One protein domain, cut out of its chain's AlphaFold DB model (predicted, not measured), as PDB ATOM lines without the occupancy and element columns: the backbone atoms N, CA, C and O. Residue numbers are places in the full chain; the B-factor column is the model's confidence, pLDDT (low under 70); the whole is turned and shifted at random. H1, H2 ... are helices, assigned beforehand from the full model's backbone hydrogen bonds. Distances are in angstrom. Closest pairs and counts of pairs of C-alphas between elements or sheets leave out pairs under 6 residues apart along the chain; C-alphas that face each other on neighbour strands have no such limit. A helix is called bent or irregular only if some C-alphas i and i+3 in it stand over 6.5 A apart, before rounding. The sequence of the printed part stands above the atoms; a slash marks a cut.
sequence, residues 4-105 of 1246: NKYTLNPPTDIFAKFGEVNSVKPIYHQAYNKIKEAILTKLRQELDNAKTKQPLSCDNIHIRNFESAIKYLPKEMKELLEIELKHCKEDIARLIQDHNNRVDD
ATOM      1  N   ASN A   4     -40.352  -5.712 -13.742       69.50
ATOM      2  CA  ASN A   4     -40.342  -6.260 -12.382       69.50
ATOM      3  C   ASN A   4     -38.926  -6.485 -11.825       69.50
ATOM      4  O   ASN A   4     -38.756  -6.655 -10.621       69.50
ATOM      5  N   LYS A   5     -37.895  -6.473 -12.683       72.19
ATOM      6  CA  LYS A   5     -36.489  -6.632 -12.283       72.19
ATOM      7  C   LYS A   5     -35.795  -5.319 -11.914       72.19
ATOM      8  O   LYS A   5     -34.650  -5.370 -11.468       72.19
ATOM      9  N   TYR A   6     -36.446  -4.161 -12.070       78.62
ATOM     10  CA  TYR A   6     -35.855  -2.858 -11.716       78.62
ATOM     11  C   TYR A   6     -35.652  -2.687 -10.206       78.62
ATOM     12  O   TYR A   6     -34.761  -1.956  -9.792       78.62
ATOM     13  N   THR A   7     -36.410  -3.416  -9.387       68.62
ATOM     14  CA  THR A   7     -36.201  -3.511  -7.933       68.62
ATOM     15  C   THR A   7     -34.885  -4.209  -7.577       68.62
ATOM     16  O   THR A   7     -34.243  -3.842  -6.598       68.62
ATOM     17  N   LEU A   8     -34.481  -5.212  -8.367       72.62
ATOM     18  CA  LEU A   8     -33.266  -6.007  -8.151       72.62
ATOM     19  C   LEU A   8     -32.015  -5.333  -8.721       72.62
ATOM     20  O   LEU A   8     -30.930  -5.522  -8.186       72.62
ATOM     21  N   ASN A   9     -32.155  -4.583  -9.816       75.88
ATOM     22  CA  ASN A   9     -31.064  -3.842 -10.450       75.88
ATOM     23  C   ASN A   9     -31.575  -2.463 -10.904       75.88
ATOM     24  O   ASN A   9     -32.046  -2.348 -12.042       75.88
ATOM     25  N   PRO A  10     -31.510  -1.434 -10.038       78.75
ATOM     26  CA  PRO A  10     -32.058  -0.113 -10.328       78.75
ATOM     27  C   PRO A  10     -31.384   0.540 -11.542       78.75
ATOM     28  O   PRO A  10     -30.165   0.740 -11.540       78.75
ATOM     29  N   PRO A  11     -32.147   0.937 -12.576       79.94
ATOM     30  CA  PRO A  11     -31.610   1.721 -13.684       79.94
ATOM     31  C   PRO A  11     -30.883   2.995 -13.233       79.94
ATOM     32  O   PRO A  11     -29.905   3.384 -13.870       79.94
ATOM     33  N   THR A  12     -31.305   3.622 -12.127       81.44
ATOM     34  CA  THR A  12     -30.650   4.813 -11.559       81.44
ATOM     35  C   THR A  12     -29.153   4.618 -11.324       81.44
ATOM     36  O   THR A  12     -28.375   5.507 -11.660       81.44
ATOM     37  N   ASP A  13     -28.733   3.447 -10.836       78.94
ATOM     38  CA  ASP A  13     -27.323   3.156 -10.536       78.94
ATOM     39  C   ASP A  13     -26.493   3.023 -11.816       78.94
ATOM     40  O   ASP A  13     -25.329   3.424 -11.876       78.94
ATOM     41  N   ILE A  14     -27.103   2.475 -12.869       78.00
ATOM     42  CA  ILE A  14     -26.489   2.357 -14.191       78.00
ATOM     43  C   ILE A  14     -26.314   3.751 -14.797       78.00
ATOM     44  O   ILE A  14     -25.222   4.093 -15.246       78.00
ATOM     45  N   PHE A  15     -27.357   4.581 -14.769       79.06
ATOM     46  CA  PHE A  15     -27.292   5.944 -15.297       79.06
ATOM     47  C   PHE A  15     -26.348   6.852 -14.498       79.06
ATOM     48  O   PHE A  15     -25.667   7.670 -15.111       79.06
ATOM     49  N   ALA A  16     -26.234   6.672 -13.177       77.94
ATOM     50  CA  ALA A  16     -25.245   7.367 -12.353       77.94
ATOM     51  C   ALA A  16     -23.811   7.037 -12.803       77.94
ATOM     52  O   ALA A  16     -23.032   7.944 -13.093       77.94
ATOM     53  N   LYS A  17     -23.502   5.745 -12.995       75.94
ATOM     54  CA  LYS A  17     -22.205   5.294 -13.531       75.94
ATOM     55  C   LYS A  17     -21.939   5.824 -14.941       75.94
ATOM     56  O   LYS A  17     -20.819   6.208 -15.252       75.94
ATOM     57  N   PHE A  18     -22.952   5.882 -15.808       72.56
ATOM     58  CA  PHE A  18     -22.793   6.482 -17.136       72.56
ATOM     59  C   PHE A  18     -22.575   7.996 -17.077       72.56
ATOM     60  O   PHE A  18     -21.819   8.514 -17.894       72.56
ATOM     61  N   GLY A  19     -23.189   8.697 -16.120       68.81
ATOM     62  CA  GLY A  19     -22.981  10.127 -15.885       68.81
ATOM     63  C   GLY A  19     -21.526  10.466 -15.560       68.81
ATOM     64  O   GLY A  19     -20.987  11.416 -16.124       68.81
ATOM     65  N   GLU A  20     -20.862   9.638 -14.747       69.94
ATOM     66  CA  GLU A  20     -19.431   9.779 -14.433       69.94
ATOM     67  C   GLU A  20     -18.538   9.637 -15.681       69.94
ATOM     68  O   GLU A  20     -17.539  10.340 -15.825       69.94
ATOM     69  N   VAL A  21     -18.928   8.772 -16.625       66.75
ATOM     70  CA  VAL A  21     -18.150   8.443 -17.836       66.75
ATOM     71  C   VAL A  21     -18.487   9.358 -19.028       66.75
ATOM     72  O   VAL A  21     -17.688   9.491 -19.962       66.75
ATOM     73  N   ASN A  22     -19.640  10.037 -19.007       55.28
ATOM     74  CA  ASN A  22     -20.130  10.893 -20.101       55.28
ATOM     75  C   ASN A  22     -19.226  12.114 -20.361       55.28
ATOM     76  O   ASN A  22     -19.255  12.682 -21.449       55.28
ATOM     77  N   SER A  23     -18.394  12.495 -19.385       56.84
ATOM     78  CA  SER A  23     -17.401  13.570 -19.501       56.84
ATOM     79  C   SER A  23     -16.168  13.190 -20.340       56.84
ATOM     80  O   SER A  23     -15.383  14.066 -20.697       56.84
ATOM     81  N   VAL A  24     -15.992  11.903 -20.682       61.72
ATOM     82  CA  VAL A  24     -14.728  11.376 -21.230       61.72
ATOM     83  C   VAL A  24     -14.792  11.058 -22.731       61.72
ATOM     84  O   VAL A  24     -13.803  11.289 -23.428       61.72
ATOM     85  N   LYS A  25     -15.910  10.528 -23.270       66.31
ATOM     86  CA  LYS A  25     -16.041  10.201 -24.715       66.31
ATOM     87  C   LYS A  25     -17.486  10.284 -25.260       66.31
ATOM     88  O   LYS A  25     -18.383   9.700 -24.654       66.31
ATOM     89  N   PRO A  26     -17.705  10.831 -26.480       66.06
ATOM     90  CA  PRO A  26     -19.035  10.969 -27.103       66.06
ATOM     91  C   PRO A  26     -19.798   9.656 -27.351       66.06
ATOM     92  O   PRO A  26     -21.022   9.653 -27.439       66.06
ATOM     93  N   ILE A  27     -19.097   8.524 -27.469       68.06
ATOM     94  CA  ILE A  27     -19.721   7.226 -27.774       68.06
ATOM     95  C   ILE A  27     -20.631   6.728 -26.636       68.06
ATOM     96  O   ILE A  27     -21.637   6.065 -26.884       68.06
ATOM     97  N   TYR A  28     -20.329   7.109 -25.390       70.88
ATOM     98  CA  TYR A  28     -21.151   6.767 -24.229       70.88
ATOM     99  C   TYR A  28     -22.443   7.581 -24.178       70.88
ATOM    100  O   TYR A  28     -23.452   7.078 -23.691       70.88
ATOM    101  N   HIS A  29     -22.455   8.769 -24.786       71.44
ATOM    102  CA  HIS A  29     -23.657   9.581 -24.933       71.44
ATOM    103  C   HIS A  29     -24.699   8.889 -25.831       71.44
ATOM    104  O   HIS A  29     -25.890   8.864 -25.521       71.44
ATOM    105  N   GLN A  30     -24.256   8.236 -26.912       73.31
ATOM    106  CA  GLN A  30     -25.149   7.448 -27.770       73.31
ATOM    107  C   GLN A  30     -25.703   6.206 -27.056       73.31
ATOM    108  O   GLN A  30     -26.879   5.882 -27.218       73.31
ATOM    109  N   ALA A  31     -24.883   5.517 -26.256       74.88
ATOM    110  CA  ALA A  31     -25.332   4.372 -25.461       74.88
ATOM    111  C   ALA A  31     -26.332   4.793 -24.369       74.88
ATOM    112  O   ALA A  31     -27.374   4.155 -24.220       74.88
ATOM    113  N   TYR A  32     -26.059   5.905 -23.680       80.56
ATOM    114  CA  TYR A  32     -26.953   6.522 -22.699       80.56
ATOM    115  C   TYR A  32     -28.332   6.809 -23.305       80.56
ATOM    116  O   TYR A  32     -29.345   6.365 -22.765       80.56
ATOM    117  N   ASN A  33     -28.376   7.461 -24.474       79.81
ATOM    118  CA  ASN A  33     -29.633   7.789 -25.151       79.81
ATOM    119  C   ASN A  33     -30.393   6.537 -25.614       79.81
ATOM    120  O   ASN A  33     -31.604   6.464 -25.439       79.81
ATOM    121  N   LYS A  34     -29.701   5.507 -26.122       80.19
ATOM    122  CA  LYS A  34     -30.348   4.238 -26.505       80.19
ATOM    123  C   LYS A  34     -30.976   3.509 -25.315       80.19
ATOM    124  O   LYS A  34     -32.069   2.963 -25.446       80.19
ATOM    125  N   ILE A  35     -30.306   3.496 -24.159       80.88
ATOM    126  CA  ILE A  35     -30.838   2.867 -22.941       80.88
ATOM    127  C   ILE A  35     -32.014   3.689 -22.390       80.88
ATOM    128  O   ILE A  35     -33.044   3.108 -22.045       80.88
ATOM    129  N   LYS A  36     -31.906   5.027 -22.383       84.12
ATOM    130  CA  LYS A  36     -32.998   5.948 -22.017       84.12
ATOM    131  C   LYS A  36     -34.252   5.686 -22.862       84.12
ATOM    132  O   LYS A  36     -35.313   5.431 -22.296       84.12
ATOM    133  N   GLU A  37     -34.121   5.642 -24.188       84.19
ATOM    134  CA  GLU A  37     -35.234   5.382 -25.115       84.19
ATOM    135  C   GLU A  37     -35.867   3.995 -24.933       84.19
ATOM    136  O   GLU A  37     -37.093   3.860 -24.903       84.19
ATOM    137  N   ALA A  38     -35.052   2.952 -24.747       82.06
ATOM    138  CA  ALA A  38     -35.557   1.595 -24.542       82.06
ATOM    139  C   ALA A  38     -36.398   1.469 -23.258       82.06
ATOM    140  O   ALA A  38     -37.421   0.777 -23.247       82.06
ATOM    141  N   ILE A  39     -35.987   2.150 -22.183       84.94
ATOM    142  CA  ILE A  39     -36.708   2.161 -20.905       84.94
ATOM    143  C   ILE A  39     -38.008   2.969 -21.020       84.94
ATOM    144  O   ILE A  39     -39.054   2.472 -20.596       84.94
ATOM    145  N   LEU A  40     -37.969   4.163 -21.630       85.81
ATOM    146  CA  LEU A  40     -39.161   4.997 -21.854       85.81
ATOM    147  C   LEU A  40     -40.212   4.268 -22.692       85.81
ATOM    148  O   LEU A  40     -41.380   4.225 -22.316       85.81
ATOM    149  N   THR A  41     -39.789   3.636 -23.788       85.06
ATOM    150  CA  THR A  41     -40.685   2.887 -24.682       85.06
ATOM    151  C   THR A  41     -41.418   1.779 -23.931       85.06
ATOM    152  O   THR A  41     -42.627   1.608 -24.083       85.06
ATOM    153  N   LYS A  42     -40.706   1.033 -23.077       83.69
ATOM    154  CA  LYS A  42     -41.304  -0.088 -22.349       83.69
ATOM    155  C   LYS A  42     -42.278   0.366 -21.261       83.69
ATOM    156  O   LYS A  42     -43.301  -0.279 -21.070       83.69
ATOM    157  N   LEU A  43     -41.982   1.469 -20.577       86.31
ATOM    158  CA  LEU A  43     -42.864   2.037 -19.556       86.31
ATOM    159  C   LEU A  43     -44.118   2.670 -20.171       86.31
ATOM    160  O   LEU A  43     -45.215   2.438 -19.671       86.31
ATOM    161  N   ARG A  44     -43.994   3.373 -21.302       88.81
ATOM    162  CA  ARG A  44     -45.154   3.875 -22.060       88.81
ATOM    163  C   ARG A  44     -46.065   2.747 -22.536       88.81
ATOM    164  O   ARG A  44     -47.278   2.864 -22.427       88.81
ATOM    165  N   GLN A  45     -45.489   1.615 -22.944       84.62
ATOM    166  CA  GLN A  45     -46.266   0.421 -23.278       84.62
ATOM    167  C   GLN A  45     -47.085  -0.108 -22.084       84.62
ATOM    168  O   GLN A  45     -48.175  -0.635 -22.288       84.62
ATOM    169  N   GLU A  46     -46.603   0.029 -20.843       83.62
ATOM    170  CA  GLU A  46     -47.390  -0.324 -19.651       83.62
ATOM    171  C   GLU A  46     -48.529   0.671 -19.383       83.62
ATOM    172  O   GLU A  46     -49.610   0.236 -18.997       83.62
ATOM    173  N   LEU A  47     -48.347   1.973 -19.645       84.50
ATOM    174  CA  LEU A  47     -49.451   2.945 -19.579       84.50
ATOM    175  C   LEU A  47     -50.508   2.680 -20.658       84.50
ATOM    176  O   LEU A  47     -51.698   2.685 -20.358       84.50
ATOM    177  N   ASP A  48     -50.094   2.369 -21.887       82.44
ATOM    178  CA  ASP A  48     -51.025   1.991 -22.958       82.44
ATOM    179  C   ASP A  48     -51.766   0.695 -22.619       82.44
ATOM    180  O   ASP A  48     -52.985   0.602 -22.795       82.44
ATOM    181  N   ASN A  49     -51.064  -0.291 -22.056       80.62
ATOM    182  CA  ASN A  49     -51.690  -1.494 -21.516       80.62
ATOM    183  C   ASN A  49     -52.680  -1.149 -20.394       80.62
ATOM    184  O   ASN A  49     -53.747  -1.744 -20.346       80.62
ATOM    185  N   ALA A  50     -52.383  -0.181 -19.524       80.94
ATOM    186  CA  ALA A  50     -53.296   0.233 -18.460       80.94
ATOM    187  C   ALA A  50     -54.585   0.893 -18.986       80.94
ATOM    188  O   ALA A  50     -55.622   0.759 -18.340       80.94
ATOM    189  N   LYS A  51     -54.532   1.579 -20.137       74.69
ATOM    190  CA  LYS A  51     -55.704   2.188 -20.797       74.69
ATOM    191  C   LYS A  51     -56.531   1.188 -21.604       74.69
ATOM    192  O   LYS A  51     -57.733   1.372 -21.755       74.69
ATOM    193  N   THR A  52     -55.888   0.162 -22.162       69.88
ATOM    194  CA  THR A  52     -56.507  -0.753 -23.139       69.88
ATOM    195  C   THR A  52     -56.861  -2.122 -22.568       69.88
ATOM    196  O   THR A  52     -57.766  -2.777 -23.083       69.88
ATOM    197  N   LYS A  53     -56.177  -2.571 -21.508       65.00
ATOM    198  CA  LYS A  53     -56.412  -3.867 -20.862       65.00
ATOM    199  C   LYS A  53     -57.243  -3.701 -19.602       65.00
ATOM    200  O   LYS A  53     -57.005  -2.825 -18.775       65.00
ATOM    201  N   GLN A  54     -58.224  -4.578 -19.469       60.19
ATOM    202  CA  GLN A  54     -59.228  -4.530 -18.424       60.19
ATOM    203  C   GLN A  54     -58.803  -5.404 -17.215       60.19
ATOM    204  O   GLN A  54     -57.983  -6.313 -17.375       60.19
ATOM    205  N   PRO A  55     -59.281  -5.121 -15.983       59.06
ATOM    206  CA  PRO A  55     -60.282  -4.113 -15.622       59.06
ATOM    207  C   PRO A  55     -59.748  -2.670 -15.670       59.06
ATOM    208  O   PRO A  55     -58.648  -2.380 -15.193       59.06
ATOM    209  N   LEU A  56     -60.567  -1.760 -16.215       66.88
ATOM    210  CA  LEU A  56     -60.332  -0.312 -16.185       66.88
ATOM    211  C   LEU A  56     -60.429   0.173 -14.735       66.88
ATOM    212  O   LEU A  56     -61.507   0.287 -14.158       66.88
ATOM    213  N   SER A  57     -59.273   0.401 -14.124       74.44
ATOM    214  CA  SER A  57     -59.142   0.868 -12.751       74.44
ATOM    215  C   SER A  57     -57.888   1.719 -12.642       74.44
ATOM    216  O   SER A  57     -56.840   1.352 -13.179       74.44
ATOM    217  N   CYS A  58     -57.978   2.813 -11.887       72.75
ATOM    218  CA  CYS A  58     -56.821   3.636 -11.533       72.75
ATOM    219  C   CYS A  58     -55.767   2.875 -10.705       72.75
ATOM    220  O   CYS A  58     -54.677   3.409 -10.519       72.75
ATOM    221  N   ASP A  59     -56.071   1.640 -10.275       70.06
ATOM    222  CA  ASP A  59     -55.211   0.747  -9.493       70.06
ATOM    223  C   ASP A  59     -54.997  -0.622 -10.178       70.06
ATOM    224  O   ASP A  59     -54.748  -1.648  -9.524       70.06
ATOM    225  N   ASN A  60     -55.112  -0.693 -11.508       79.31
ATOM    226  CA  ASN A  60     -54.857  -1.944 -12.229       79.31
ATOM    227  C   ASN A  60     -53.377  -2.382 -12.135       79.31
ATOM    228  O   ASN A  60     -52.497  -1.637 -11.692       79.31
ATOM    229  N   ILE A  61     -53.098  -3.637 -12.501       79.81
ATOM    230  CA  ILE A  61     -51.760  -4.226 -12.330       79.81
ATOM    231  C   ILE A  61     -50.681  -3.492 -13.139       79.81
ATOM    232  O   ILE A  61     -49.544  -3.390 -12.689       79.81
ATOM    233  N   HIS A  62     -51.046  -2.925 -14.289       83.50
ATOM    234  CA  HIS A  62     -50.139  -2.167 -15.145       83.50
ATOM    235  C   HIS A  62     -49.757  -0.822 -14.514       83.50
ATOM    236  O   HIS A  62     -48.573  -0.492 -14.472       83.50
ATOM    237  N   ILE A  63     -50.717  -0.108 -13.913       84.12
ATOM    238  CA  ILE A  63     -50.444   1.106 -13.127       84.12
ATOM    239  C   ILE A  63     -49.555   0.784 -11.924       84.12
ATOM    240  O   ILE A  63     -48.560   1.470 -11.705       84.12
ATOM    241  N   ARG A  64     -49.843  -0.294 -11.184       82.56
ATOM    242  CA  ARG A  64     -49.028  -0.696 -10.023       82.56
ATOM    243  C   ARG A  64     -47.595  -1.065 -10.404       82.56
ATOM    244  O   ARG A  64     -46.654  -0.680  -9.708       82.56
ATOM    245  N   ASN A  65     -47.414  -1.784 -11.510       80.50
ATOM    246  CA  ASN A  65     -46.090  -2.136 -12.017       80.50
ATOM    247  C   ASN A  65     -45.326  -0.884 -12.474       80.50
ATOM    248  O   ASN A  65     -44.143  -0.738 -12.167       80.50
ATOM    249  N   PHE A  66     -46.011   0.046 -13.143       87.19
ATOM    250  CA  PHE A  66     -45.447   1.321 -13.584       87.19
ATOM    251  C   PHE A  66     -45.030   2.213 -12.398       87.19
ATOM    252  O   PHE A  66     -43.900   2.699 -12.354       87.19
ATOM    253  N   GLU A  67     -45.893   2.365 -11.389       85.25
ATOM    254  CA  GLU A  67     -45.615   3.115 -10.153       85.25
ATOM    255  C   GLU A  67     -44.474   2.508  -9.332       85.25
ATOM    256  O   GLU A  67     -43.693   3.232  -8.709       85.25
ATOM    257  N   SER A  68     -44.357   1.178  -9.329       82.94
ATOM    258  CA  SER A  68     -43.229   0.488  -8.705       82.94
ATOM    259  C   SER A  68     -41.921   0.784  -9.441       82.94
ATOM    260  O   SER A  68     -40.915   1.115  -8.815       82.94
ATOM    261  N   ALA A  69     -41.944   0.748 -10.774       84.19
ATOM    262  CA  ALA A  69     -40.772   0.958 -11.614       84.19
ATOM    263  C   ALA A  69     -40.244   2.397 -11.582       84.19
ATOM    264  O   ALA A  69     -39.031   2.599 -11.522       84.19
ATOM    265  N   ILE A  70     -41.142   3.389 -11.571       87.25
ATOM    266  CA  ILE A  70     -40.797   4.819 -11.534       87.25
ATOM    267  C   ILE A  70     -39.893   5.181 -10.348       87.25
ATOM    268  O   ILE A  70     -39.052   6.075 -10.456       87.25
ATOM    269  N   LYS A  71     -40.023   4.471  -9.219       84.62
ATOM    270  CA  LYS A  71     -39.221   4.703  -8.006       84.62
ATOM    271  C   LYS A  71     -37.722   4.468  -8.222       84.62
ATOM    272  O   LYS A  71     -36.924   5.039  -7.485       84.62
ATOM    273  N   TYR A  72     -37.356   3.673  -9.228       86.62
ATOM    274  CA  TYR A  72     -35.983   3.258  -9.531       86.62
ATOM    275  C   TYR A  72     -35.448   3.879 -10.833       86.62
ATOM    276  O   TYR A  72     -34.562   3.313 -11.474       86.62
ATOM    277  N   LEU A  73     -36.003   5.023 -11.255       86.88
ATOM    278  CA  LEU A  73     -35.552   5.765 -12.434       86.88
ATOM    279  C   LEU A  73     -34.801   7.054 -12.062       86.88
ATOM    280  O   LEU A  73     -35.049   7.637 -11.003       86.88
ATOM    281  N   PRO A  74     -33.923   7.552 -12.956       84.94
ATOM    282  CA  PRO A  74     -33.325   8.879 -12.832       84.94
ATOM    283  C   PRO A  74     -34.370   9.996 -12.738       84.94
ATOM    284  O   PRO A  74     -35.417   9.931 -13.385       84.94
ATOM    285  N   LYS A  75     -34.040  11.061 -11.991       83.25
ATOM    286  CA  LYS A  75     -34.934  12.198 -11.696       83.25
ATOM    287  C   LYS A  75     -35.605  12.788 -12.945       83.25
ATOM    288  O   LYS A  75     -36.817  12.950 -12.957       83.25
ATOM    289  N   GLU A  76     -34.832  13.022 -14.004       81.94
ATOM    290  CA  GLU A  76     -35.318  13.598 -15.270       81.94
ATOM    291  C   GLU A  76     -36.408  12.735 -15.938       81.94
ATOM    292  O   GLU A  76     -37.405  13.244 -16.437       81.94
ATOM    293  N   MET A  77     -36.243  11.407 -15.931       86.25
ATOM    294  CA  MET A  77     -37.220  10.480 -16.517       86.25
ATOM    295  C   MET A  77     -38.442  10.314 -15.616       86.25
ATOM    296  O   MET A  77     -39.559  10.182 -16.108       86.25
ATOM    297  N   LYS A  78     -38.219  10.317 -14.300       86.31
ATOM    298  CA  LYS A  78     -39.269  10.209 -13.293       86.31
ATOM    299  C   LYS A  78     -40.266  11.364 -13.401       86.31
ATOM    300  O   LYS A  78     -41.455  11.098 -13.508       86.31
ATOM    301  N   GLU A  79     -39.790  12.607 -13.454       85.81
ATOM    302  CA  GLU A  79     -40.654  13.794 -13.555       85.81
ATOM    303  C   GLU A  79     -41.529  13.766 -14.822       85.81
ATOM    304  O   GLU A  79     -42.729  14.030 -14.760       85.81
ATOM    305  N   LEU A  80     -40.953  13.376 -15.964       86.25
ATOM    306  CA  LEU A  80     -41.683  13.262 -17.228       86.25
ATOM    307  C   LEU A  80     -42.763  12.167 -17.182       86.25
ATOM    308  O   LEU A  80     -43.899  12.385 -17.602       86.25
ATOM    309  N   LEU A  81     -42.428  10.994 -16.645       88.25
ATOM    310  CA  LEU A  81     -43.341   9.851 -16.593       88.25
ATOM    311  C   LEU A  81     -44.427   9.989 -15.511       88.25
ATOM    312  O   LEU A  81     -45.508   9.425 -15.666       88.25
ATOM    313  N   GLU A  82     -44.185  10.748 -14.437       87.62
ATOM    314  CA  GLU A  82     -45.204  11.070 -13.427       87.62
ATOM    315  C   GLU A  82     -46.336  11.932 -14.014       87.62
ATOM    316  O   GLU A  82     -47.505  11.727 -13.679       87.62
ATOM    317  N   ILE A  83     -46.016  12.838 -14.946       86.44
ATOM    318  CA  ILE A  83     -47.017  13.619 -15.692       86.44
ATOM    319  C   ILE A  83     -47.839  12.700 -16.606       86.44
ATOM    320  O   ILE A  83     -49.069  12.767 -16.608       86.44
ATOM    321  N   GLU A  84     -47.178  11.808 -17.351       87.75
ATOM    322  CA  GLU A  84     -47.857  10.848 -18.235       87.75
ATOM    323  C   GLU A  84     -48.772   9.892 -17.446       87.75
ATOM    324  O   GLU A  84     -49.896   9.616 -17.873       87.75
ATOM    325  N   LEU A  85     -48.347   9.447 -16.258       87.62
ATOM    326  CA  LEU A  85     -49.165   8.635 -15.354       87.62
ATOM    327  C   LEU A  85     -50.399   9.385 -14.856       87.62
ATOM    328  O   LEU A  85     -51.488   8.809 -14.813       87.62
ATOM    329  N   LYS A  86     -50.245  10.661 -14.489       86.69
ATOM    330  CA  LYS A  86     -51.366  11.499 -14.054       86.69
ATOM    331  C   LYS A  86     -52.421  11.608 -15.157       86.69
ATOM    332  O   LYS A  86     -53.583  11.300 -14.903       86.69
ATOM    333  N   HIS A  87     -52.013  11.941 -16.383       85.00
ATOM    334  CA  HIS A  87     -52.927  11.982 -17.529       85.00
ATOM    335  C   HIS A  87     -53.560  10.615 -17.809       85.00
ATOM    336  O   HIS A  87     -54.749  10.529 -18.091       85.00
ATOM    337  N   CYS A  88     -52.801   9.525 -17.665       83.81
ATOM    338  CA  CYS A  88     -53.335   8.178 -17.837       83.81
ATOM    339  C   CYS A  88     -54.443   7.845 -16.824       83.81
ATOM    340  O   CYS A  88     -55.462   7.272 -17.207       83.81
ATOM    341  N   LYS A  89     -54.277   8.216 -15.549       83.25
ATOM    342  CA  LYS A  89     -55.317   8.033 -14.523       83.25
ATOM    343  C   LYS A  89     -56.546   8.906 -14.789       83.25
ATOM    344  O   LYS A  89     -57.666   8.441 -14.599       83.25
ATOM    345  N   GLU A  90     -56.353  10.135 -15.263       83.50
ATOM    346  CA  GLU A  90     -57.449  11.031 -15.662       83.50
ATOM    347  C   GLU A  90     -58.229  10.498 -16.876       83.50
ATOM    348  O   GLU A  90     -59.458  10.582 -16.893       83.50
ATOM    349  N   ASP A  91     -57.544   9.917 -17.864       80.25
ATOM    350  CA  ASP A  91     -58.172   9.285 -19.029       80.25
ATOM    351  C   ASP A  91     -58.987   8.047 -18.621       80.25
ATOM    352  O   ASP A  91     -60.128   7.888 -19.052       80.25
ATOM    353  N   ILE A  92     -58.444   7.196 -17.740       80.50
ATOM    354  CA  ILE A  92     -59.162   6.028 -17.201       80.50
ATOM    355  C   ILE A  92     -60.402   6.477 -16.414       80.50
ATOM    356  O   ILE A  92     -61.477   5.905 -16.588       80.50
ATOM    357  N   ALA A  93     -60.287   7.524 -15.591       78.12
ATOM    358  CA  ALA A  93     -61.421   8.079 -14.856       78.12
ATOM    359  C   ALA A  93     -62.513   8.630 -15.794       78.12
ATOM    360  O   ALA A  93     -63.697   8.401 -15.546       78.12
ATOM    361  N   ARG A  94     -62.132   9.293 -16.896       80.31
ATOM    362  CA  ARG A  94     -63.075   9.750 -17.931       80.31
ATOM    363  C   ARG A  94     -63.776   8.588 -18.632       80.31
ATOM    364  O   ARG A  94     -64.996   8.606 -18.722       80.31
ATOM    365  N   LEU A  95     -63.046   7.545 -19.028       77.94
ATOM    366  CA  LEU A  95     -63.633   6.348 -19.647       77.94
ATOM    367  C   LEU A  95     -64.649   5.659 -18.721       77.94
ATOM    368  O   LEU A  95     -65.731   5.262 -19.156       77.94
ATOM    369  N   ILE A  96     -64.333   5.557 -17.426       76.44
ATOM    370  CA  ILE A  96     -65.253   5.024 -16.410       76.44
ATOM    371  C   ILE A  96     -66.525   5.878 -16.317       76.44
ATOM    372  O   ILE A  96     -67.624   5.328 -16.181       76.44
ATOM    373  N   GLN A  97     -66.393   7.204 -16.384       78.25
ATOM    374  CA  GLN A  97     -67.524   8.127 -16.352       78.25
ATOM    375  C   GLN A  97     -68.380   8.035 -17.624       78.25
ATOM    376  O   GLN A  97     -69.604   7.989 -17.517       78.25
ATOM    377  N   ASP A  98     -67.767   7.924 -18.802       80.12
ATOM    378  CA  ASP A  98     -68.472   7.796 -20.082       80.12
ATOM    379  C   ASP A  98     -69.322   6.522 -20.141       80.12
ATOM    380  O   ASP A  98     -70.479   6.562 -20.565       80.12
ATOM    381  N   HIS A  99     -68.806   5.394 -19.642       79.75
ATOM    382  CA  HIS A  99     -69.591   4.161 -19.548       79.75
ATOM    383  C   HIS A  99     -70.773   4.284 -18.577       79.75
ATOM    384  O   HIS A  99     -71.845   3.748 -18.865       79.75
ATOM    385  N   ASN A 100     -70.611   5.004 -17.462       76.88
ATOM    386  CA  ASN A 100     -71.706   5.280 -16.529       76.88
ATOM    387  C   ASN A 100     -72.778   6.191 -17.143       76.88
ATOM    388  O   ASN A 100     -73.960   5.878 -17.014       76.88
ATOM    389  N   ASN A 101     -72.367   7.259 -17.833       81.50
ATOM    390  CA  ASN A 101     -73.269   8.192 -18.511       81.50
ATOM    391  C   ASN A 101     -74.041   7.492 -19.636       81.50
ATOM    392  O   ASN A 101     -75.254   7.622 -19.723       81.50
ATOM    393  N   ARG A 102     -73.369   6.652 -20.438       81.38
ATOM    394  CA  ARG A 102     -74.005   5.886 -21.524       81.38
ATOM    395  C   ARG A 102     -75.104   4.945 -21.018       81.38
ATOM    396  O   ARG A 102     -76.113   4.774 -21.699       81.38
ATOM    397  N   VAL A 103     -74.925   4.336 -19.840       79.81
ATOM    398  CA  VAL A 103     -75.983   3.533 -19.203       79.81
ATOM    399  C   VAL A 103     -77.143   4.430 -18.778       79.81
ATOM    400  O   VAL A 103     -78.284   4.109 -19.087       79.81
ATOM    401  N   ASP A 104     -76.880   5.562 -18.132       81.12
ATOM    402  CA  ASP A 104     -77.954   6.453 -17.674       81.12
ATOM    403  C   ASP A 104     -78.748   7.061 -18.852       81.12
ATOM    404  O   ASP A 104     -79.983   7.050 -18.828       81.12
ATOM    405  N   ASP A 105     -78.075   7.489 -19.925       80.94
ATOM    406  CA  ASP A 105     -78.696   8.096 -21.111       80.94
ATOM    407  C   ASP A 105     -79.605   7.108 -21.857       80.94
ATOM    408  O   ASP A 105     -80.761   7.408 -22.172       80.94
TER     409      ASP A 105
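What this domain is: This is residues 4 to 105 of the 1246 residues of the protein "Hypothetical protein" of Rotaria sp. Silwood1 (UniProt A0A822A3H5). Two long helices, H4 and H2, run the same way side by side but shifted along their length, and the short helix H3 packs on both of them, running the opposite way, so that the three make a triangle when seen end on. A second short helix, H1, folds back on the first part of H2, and the last part of H4, residues 97 to 105, sticks out at one end of the rod. The printed part has 102 residues with four named helices, H1, H2, H3 and H4 in that order along the chain, and no named strand, so its class is all helix. The whole is loose, with a radius of gyration of the C-alphas of 17.1 A, and spans 64 by 24 by 17 A.

Where its parts are: The longest helix is H4, residues 75 to 105, 45.0 A from first to last C-alpha; it begins at C-alpha 75 at (-34.934, 12.198, -11.696) and ends at C-alpha 105 at (-78.696, 8.096, -21.111). H2, residues 26 to 52, is 39.5 A long. H3, residues 61 to 70, is 14.2 A long. H1, residues 11 to 21, is 15.6 A long and begins at C-alpha 11 at (-31.610, 1.721, -13.684). No helix is bent.

How they stand to each other: H2 is the hub and touches the three other helices. H2, H3 and H4 form an up and down bundle, in which each helix runs against the one before it in the chain. With residues 40 to 51 alone H2 touches H4, at a shallow tilt of 17 degrees, the same way; their closest C-alphas, of Lys 51 and Ile 92, are 6.3 A apart. H2 and H3 form a helical hairpin at a shallow tilt of 26 degrees, opposite ways; H2 touches H3 with residues 43 to 50 alone, and the closest C-alphas, of Ala 50 and His 62, are 5.2 A apart. H3 and H4 form a helical hairpin at a shallow tilt of 20 degrees, opposite ways; H4 touches H3 with residues 78 to 85 alone, closest at the C-alphas of Ile 70 and Lys 78, 5.9 A apart. H1 and H2 form a helical hairpin at a shallow tilt of 18 degrees, opposite ways; H2 touches H1 with residues 28 to 32 alone, closest at the C-alphas of Phe 18 and Tyr 32, 6.9 A apart. H1 is apart from H3 and from H4. Every O i to N i+4 pair is within hydrogen-bond range in H1 and H3, against 22 of 23 in H2 and 25 of 27 in H4.

The domain as a whole: The two C-alphas farthest apart are those of Val 24 and Asp 105, 64.1 A. Without residues 97 to 105, which stand free, the body spans 51 by 23 by 17 A. The printed part has no cut. The links H1 to H2 and H3 to H4 are tight, and that from H2 to H3 is short, with 8 residues. The mean pLDDT of the printed part is 78.7, and it is under 70 at residues 4 and 7, 19 to 27 and 52 to 56.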